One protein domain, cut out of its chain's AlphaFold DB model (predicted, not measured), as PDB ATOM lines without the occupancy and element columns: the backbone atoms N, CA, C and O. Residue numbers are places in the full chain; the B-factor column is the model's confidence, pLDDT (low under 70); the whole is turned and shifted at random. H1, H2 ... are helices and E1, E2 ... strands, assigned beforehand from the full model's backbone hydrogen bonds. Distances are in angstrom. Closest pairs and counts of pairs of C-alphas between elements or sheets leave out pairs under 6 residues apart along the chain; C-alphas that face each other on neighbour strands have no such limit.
ATOM      1  N   VAL A  54      -5.382 -16.126  27.072       69.94
ATOM      2  CA  VAL A  54      -3.935 -16.404  27.049       69.94
ATOM      3  C   VAL A  54      -3.335 -15.954  25.729       69.94
ATOM      4  O   VAL A  54      -2.209 -15.473  25.683       69.94
ATOM      5  N   SER A  55      -4.092 -16.120  24.650       68.25
ATOM      6  CA  SER A  55      -3.683 -15.746  23.306       68.25
ATOM      7  C   SER A  55      -4.899 -15.515  22.418       68.25
ATOM      8  O   SER A  55      -6.039 -15.794  22.798       68.25
ATOM      9  N   ILE A  56      -4.648 -15.002  21.220       69.69
ATOM     10  CA  ILE A  56      -5.623 -14.930  20.139       69.69
ATOM     11  C   ILE A  56      -5.201 -15.987  19.120       69.69
ATOM     12  O   ILE A  56      -4.043 -16.026  18.705       69.69
ATOM     13  N   GLY A  57      -6.117 -16.895  18.784       76.25
ATOM     14  CA  GLY A  57      -5.878 -17.931  17.789       76.25
ATOM     15  C   GLY A  57      -5.727 -17.340  16.390       76.25
ATOM     16  O   GLY A  57      -6.112 -16.202  16.133       76.25
ATOM     17  N   TRP A  58      -5.218 -18.142  15.459       67.38
ATOM     18  CA  TRP A  58      -5.028 -17.749  14.058       67.38
ATOM     19  C   TRP A  58      -6.309 -17.218  13.381       67.38
ATOM     20  O   TRP A  58      -6.248 -16.354  12.516       67.38
ATOM     21  N   SER A  59      -7.482 -17.685  13.817       76.12
ATOM     22  CA  SER A  59      -8.806 -17.241  13.359       76.12
ATOM     23  C   SER A  59      -9.343 -15.984  14.063       76.12
ATOM     24  O   SER A  59     -10.495 -15.614  13.856       76.12
ATOM     25  N   GLY A  60      -8.554 -15.334  14.925       76.19
ATOM     26  CA  GLY A  60      -8.976 -14.153  15.686       76.19
ATOM     27  C   GLY A  60      -9.814 -14.461  16.933       76.19
ATOM     28  O   GLY A  60     -10.227 -13.542  17.638       76.19
ATOM     29  N   HIS A  61     -10.060 -15.735  17.248       73.06
ATOM     30  CA  HIS A  61     -10.813 -16.122  18.443       73.06
ATOM     31  C   HIS A  61      -9.929 -16.143  19.702       73.06
ATOM     32  O   HIS A  61      -8.810 -16.663  19.655       73.06
ATOM     33  N   PRO A  62     -10.413 -15.625  20.846       68.81
ATOM     34  CA  PRO A  62      -9.662 -15.649  22.096       68.81
ATOM     35  C   PRO A  62      -9.505 -17.083  22.620       68.81
ATOM     36  O   PRO A  62     -10.483 -17.804  22.818       68.81
ATOM     37  N   VAL A  63      -8.263 -17.488  22.889       71.25
ATOM     38  CA  VAL A  63      -7.930 -18.762  23.533       71.25
ATOM     39  C   VAL A  63      -8.009 -18.570  25.043       71.25
ATOM     40  O   VAL A  63      -7.160 -17.928  25.665       71.25
ATOM     41  N   LEU A  64      -9.060 -19.124  25.640       66.38
ATOM     42  CA  LEU A  64      -9.307 -19.076  27.079       66.38
ATOM     43  C   LEU A  64      -8.561 -20.218  27.782       66.38
ATOM     44  O   LEU A  64      -8.752 -21.386  27.438       66.38
ATOM     45  N   ARG A  65      -7.761 -19.921  28.818       61.19
ATOM     46  CA  ARG A  65      -7.224 -20.985  29.691       61.19
ATOM     47  C   ARG A  65      -8.333 -21.499  30.600       61.19
ATOM     48  O   ARG A  65      -8.657 -20.863  31.598       61.19
ATOM     49  N   ARG A  66      -8.903 -22.667  30.304       56.38
ATOM     50  CA  ARG A  66      -9.809 -23.337  31.246       56.38
ATOM     51  C   ARG A  66      -9.008 -24.251  32.169       56.38
ATOM     52  O   ARG A  66      -8.762 -25.407  31.845       56.38
ATOM     53  N   GLY A  67      -8.613 -23.710  33.320       66.38
ATOM     54  CA  GLY A  67      -7.806 -24.427  34.305       66.38
ATOM     55  C   GLY A  67      -6.355 -24.633  33.862       66.38
ATOM     56  O   GLY A  67      -5.985 -24.446  32.704       66.38
ATOM     57  N   GLY A  68      -5.500 -24.975  34.819       66.25
ATOM     58  CA  GLY A  68      -4.102 -25.293  34.573       66.25
ATOM     59  C   GLY A  68      -3.687 -26.461  35.444       66.25
ATOM     60  O   GLY A  68      -3.949 -26.443  36.640       66.25
ATOM     61  N   LYS A  69      -3.035 -27.456  34.848       69.25
ATOM     62  CA  LYS A  69      -2.246 -28.427  35.604       69.25
ATOM     63  C   LYS A  69      -0.817 -27.885  35.714       69.25
ATOM     64  O   LYS A  69      -0.328 -27.329  34.722       69.25
ATOM     65  N   PRO A  70      -0.151 -27.987  36.875       78.69
ATOM     66  CA  PRO A  70       1.269 -27.675  36.961       78.69
ATOM     67  C   PRO A  70       2.059 -28.617  36.042       78.69
ATOM     68  O   PRO A  70       1.647 -29.755  35.802       78.69
ATOM     69  N   ILE A  71       3.195 -28.142  35.523       74.50
ATOM     70  CA  ILE A  71       4.034 -28.913  34.591       74.50
ATOM     71  C   ILE A  71       4.451 -30.268  35.180       74.50
ATOM     72  O   ILE A  71       4.494 -31.268  34.470       74.50
ATOM     73  N   GLU A  72       4.662 -30.318  36.493       80.31
ATOM     74  CA  GLU A  72       5.006 -31.532  37.232       80.31
ATOM     75  C   GLU A  72       3.885 -32.574  37.187       80.31
ATOM     76  O   GLU A  72       4.144 -33.748  36.932       80.31
ATOM     77  N   GLN A  73       2.630 -32.142  37.347       81.50
ATOM     78  CA  GLN A  73       1.469 -33.027  37.254       81.50
ATOM     79  C   GLN A  73       1.297 -33.561  35.830       81.50
ATOM     80  O   GLN A  73       1.035 -34.748  35.651       81.50
ATOM     81  N   ILE A  74       1.487 -32.714  34.813       81.50
ATOM     82  CA  ILE A  74       1.451 -33.144  33.407       81.50
ATOM     83  C   ILE A  74       2.540 -34.191  33.155       81.50
ATOM     84  O   ILE A  74       2.272 -35.231  32.558       81.50
ATOM     85  N   ALA A  75       3.759 -33.951  33.642       83.12
ATOM     86  CA  ALA A  75       4.876 -34.870  33.473       83.12
ATOM     87  C   ALA A  75       4.659 -36.203  34.211       83.12
ATOM     88  O   ALA A  75       5.034 -37.253  33.692       83.12
ATOM     89  N   ALA A  76       4.048 -36.180  35.397       86.12
ATOM     90  CA  ALA A  76       3.691 -37.386  36.143       86.12
ATOM     91  C   ALA A  76       2.611 -38.201  35.413       86.12
ATOM     92  O   ALA A  76       2.805 -39.390  35.167       86.12
ATOM     93  N   GLU A  77       1.518 -37.558  34.987       86.25
ATOM     94  CA  GLU A  77       0.458 -38.199  34.197       86.25
ATOM     95  C   GLU A  77       1.011 -38.793  32.892       86.25
ATOM     96  O   GLU A  77       0.663 -39.914  32.516       86.25
ATOM     97  N   HIS A  78       1.915 -38.075  32.219       84.06
ATOM     98  CA  HIS A  78       2.533 -38.541  30.981       84.06
ATOM     99  C   HIS A  78       3.448 -39.750  31.203       84.06
ATOM    100  O   HIS A  78       3.410 -40.680  30.403       84.06
ATOM    101  N   ARG A  79       4.225 -39.787  32.294       85.81
ATOM    102  CA  ARG A  79       5.052 -40.954  32.655       85.81
ATOM    103  C   ARG A  79       4.216 -42.183  33.006       85.81
ATOM    104  O   ARG A  79       4.615 -43.292  32.678       85.81
ATOM    105  N   VAL A  80       3.058 -41.995  33.641       88.06
ATOM    106  CA  VAL A  80       2.117 -43.095  33.919       88.06
ATOM    107  C   VAL A  80       1.504 -43.622  32.621       88.06
ATOM    108  O   VAL A  80       1.405 -44.830  32.427       88.06
ATOM    109  N   ARG A  81       1.097 -42.719  31.724       86.50
ATOM    110  CA  ARG A  81       0.436 -43.078  30.463       86.50
ATOM    111  C   ARG A  81       1.397 -43.676  29.433       86.50
ATOM    112  O   ARG A  81       0.997 -44.552  28.673       86.50
ATOM    113  N   PHE A  82       2.640 -43.205  29.415       82.44
ATOM    114  CA  PHE A  82       3.695 -43.625  28.498       82.44
ATOM    115  C   PHE A  82       4.961 -43.960  29.300       82.44
ATOM    116  O   PHE A  82       5.888 -43.151  29.372       82.44
ATOM    117  N   PRO A  83       5.000 -45.143  29.941       80.94
ATOM    118  CA  PRO A  83       6.119 -45.541  30.794       80.94
ATOM    119  C   PRO A  83       7.408 -45.798  30.007       80.94
ATOM    120  O   PRO A  83       8.497 -45.711  30.570       80.94
ATOM    121  N   GLN A  84       7.297 -46.098  28.712       82.31
ATOM    122  CA  GLN A  84       8.436 -46.267  27.815       82.31
ATOM    123  C   GLN A  84       8.507 -45.093  26.830       82.31
ATOM    124  O   GLN A  84       7.470 -44.709  26.276       82.31
ATOM    125  N   PRO A  85       9.701 -44.520  26.590       78.38
ATOM    126  CA  PRO A  85       9.875 -43.515  25.552       78.38
ATOM    127  C   PRO A  85       9.530 -44.088  24.171       78.38
ATOM    128  O   PRO A  85       9.835 -45.240  23.859       78.38
ATOM    129  N   ILE A  86       8.887 -43.280  23.329       77.75
ATOM    130  CA  ILE A  86       8.562 -43.672  21.955       77.75
ATOM    131  C   ILE A  86       9.843 -43.562  21.125       77.75
ATOM    132  O   ILE A  86      10.295 -42.461  20.831       77.75
ATOM    133  N   HIS A  87      10.417 -44.703  20.749       77.88
ATOM    134  CA  HIS A  87      11.639 -44.779  19.937       77.88
ATOM    135  C   HIS A  87      11.381 -45.049  18.444       77.88
ATOM    136  O   HIS A  87      12.318 -45.076  17.659       77.88
ATOM    137  N   GLY A  88      10.127 -45.283  18.045       80.38
ATOM    138  CA  GLY A  88       9.773 -45.691  16.678       80.38
ATOM    139  C   GLY A  88       9.446 -44.549  15.711       80.38
ATOM    140  O   GLY A  88       9.001 -44.820  14.600       80.38
ATOM    141  N   GLY A  89       9.583 -43.291  16.138       80.69
ATOM    142  CA  GLY A  89       9.327 -42.127  15.289       80.69
ATOM    143  C   GLY A  89      10.596 -41.656  14.572       80.69
ATOM    144  O   GLY A  89      11.682 -41.832  15.122       80.69
ATOM    145  N   PRO A  90      10.484 -41.050  13.376       83.69
ATOM    146  CA  PRO A  90      11.610 -40.359  12.757       83.69
ATOM    147  C   PRO A  90      12.059 -39.188  13.635       83.69
ATOM    148  O   PRO A  90      11.235 -38.550  14.303       83.69
ATOM    149  N   ASP A  91      13.354 -38.885  13.612       87.94
ATOM    150  CA  ASP A  91      13.872 -37.733  14.335       87.94
ATOM    151  C   ASP A  91      13.251 -36.448  13.781       87.94
ATOM    152  O   ASP A  91      13.105 -36.259  12.570       87.94
ATOM    153  N   ALA A  92      12.919 -35.518  14.678       85.44
ATOM    154  CA  ALA A  92      12.361 -34.221  14.293       85.44
ATOM    155  C   ALA A  92      13.262 -33.485  13.283       85.44
ATOM    156  O   ALA A  92      12.775 -32.780  12.402       85.44
ATOM    157  N   VAL A  93      14.579 -33.689  13.386       91.94
ATOM    158  CA  VAL A  93      15.573 -33.137  12.458       91.94
ATOM    159  C   VAL A  93      15.385 -33.684  11.042       91.94
ATOM    160  O   VAL A  93      15.486 -32.921  10.081       91.94
ATOM    161  N   ASP A  94      15.086 -34.973  10.903       91.44
ATOM    162  CA  ASP A  94      14.918 -35.619   9.602       91.44
ATOM    163  C   ASP A  94      13.610 -35.198   8.933       91.44
ATOM    164  O   ASP A  94      13.598 -34.953   7.728       91.44
ATOM    165  N   ILE A  95      12.540 -35.005   9.716       90.62
ATOM    166  CA  ILE A  95      11.278 -34.433   9.221       90.62
ATOM    167  C   ILE A  95      11.522 -33.037   8.625       90.62
ATOM    168  O   ILE A  95      11.129 -32.770   7.491       90.62
ATOM    169  N   ILE A  96      12.217 -32.161   9.362       92.75
ATOM    170  CA  ILE A  96      12.488 -30.782   8.921       92.75
ATOM    171  C   ILE A  96      13.368 -30.761   7.664       92.75
ATOM    172  O   ILE A  96      13.147 -29.952   6.762       92.75
ATOM    173  N   ARG A  97      14.375 -31.641   7.587       93.50
ATOM    174  CA  ARG A  97      15.226 -31.765   6.394       93.50
ATOM    175  C   ARG A  97      14.422 -32.225   5.182       93.50
ATOM    176  O   ARG A  97      14.529 -31.594   4.137       93.50
ATOM    177  N   ALA A  98      13.587 -33.252   5.339       94.00
ATOM    178  CA  ALA A  98      12.746 -33.766   4.263       94.00
ATOM    179  C   ALA A  98      11.772 -32.702   3.725       94.00
ATOM    180  O   ALA A  98      11.647 -32.558   2.512       94.00
ATOM    181  N   GLU A  99      11.127 -31.917   4.598       93.75
ATOM    182  CA  GLU A  99      10.259 -30.806   4.170       93.75
ATOM    183  C   GLU A  99      11.027 -29.704   3.438       93.75
ATOM    184  O   GLU A  99      10.535 -29.160   2.448       93.75
ATOM    185  N   ARG A 100      12.233 -29.362   3.909       92.50
ATOM    186  CA  ARG A 100      13.065 -28.336   3.273       92.50
ATOM    187  C   ARG A 100      13.512 -28.763   1.879       92.50
ATOM    188  O   ARG A 100      13.480 -27.950   0.967       92.50
ATOM    189  N   ASP A 101      13.947 -30.008   1.741       93.69
ATOM    190  CA  ASP A 101      14.514 -30.524   0.495       93.69
ATOM    191  C   ASP A 101      13.421 -30.832  -0.557       93.69
ATOM    192  O   ASP A 101      13.728 -31.005  -1.734       93.69
ATOM    193  N   ALA A 102      12.142 -30.861  -0.156       90.38
ATOM    194  CA  ALA A 102      10.983 -31.015  -1.040       90.38
ATOM    195  C   ALA A 102      10.446 -29.691  -1.635       90.38
ATOM    196  O   ALA A 102       9.466 -29.724  -2.385       90.38
ATOM    197  N   ARG A 103      11.041 -28.541  -1.289       79.88
ATOM    198  CA  ARG A 103      10.634 -27.197  -1.730       79.88
ATOM    199  C   ARG A 103      11.577 -26.631  -2.786       79.88
ATOM    200  O   ARG A 103      11.053 -25.964  -3.705       79.88
TER     201      ARG A 103
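Overview. This is residues 54 to 103 of the 103 residues of the protein "Arc-like DNA binding domain protein" of Variovorax sp. PBL-H6 (UniProt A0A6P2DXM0). This is an open horseshoe of chain with an empty middle: a small two-stranded hairpin, E1 and E2, at one end, helix H1 midway along the arc, and helix H2 at the other end. No helix packs on the other, and residues 66 to 103, with both helices, stand free of the rest. The printed part has 50 residues, with two named strands and then two named helices in the order E1, E2, H1, H2; the sheet, E1 - E2, is antiparallel and the class is mixed, helices and strands. The whole is extended, with a radius of gyration of the C-alphas of 17.2 A, and flat, spanning 40 by 37 by 12 A.

Arrangement. Look first at E1, residues 54 to 56, and E2, residues 62 to 64, a hairpin whose antiparallel strands run at 156 degrees between directions. N 54 and O 63 are 2.9 A apart and N 63 and O 55 are 2.8 A apart, both within hydrogen-bond range. C-alphas 56 and 62 face each other at 4.5 A. Further along, H1, residues 71 to 81, is apart from E1. H2, residues 92 to 101, is apart from H1, E1 and E2. In H1 and H2 every O i to N i+4 pair is within hydrogen-bond range.

Along the chain. Find C-alpha 54 at (-3.935, -16.404, 27.049), where E1 begins; E1 measures 7.3 A and E2 6.1 A. From C-alpha 71 at (4.034, -28.913, 34.591), H1 runs 15.2 A. H2 runs 14.4 A to C-alpha 101 at (14.514, -30.524, 0.495).

Size, cuts and confidence. The C-alphas of Gly 67 and Asp 101, the two farthest apart, are 41.0 A from each other. The printed part has no cut. The link E1 to E2 is tight, and those from E2 to H1 and from H1 to H2 are short, with 6 and 10 residues. Mean pLDDT of the printed part is 80.0; residues 54 to 56, 58, 62 and 64 to 69 are under 70.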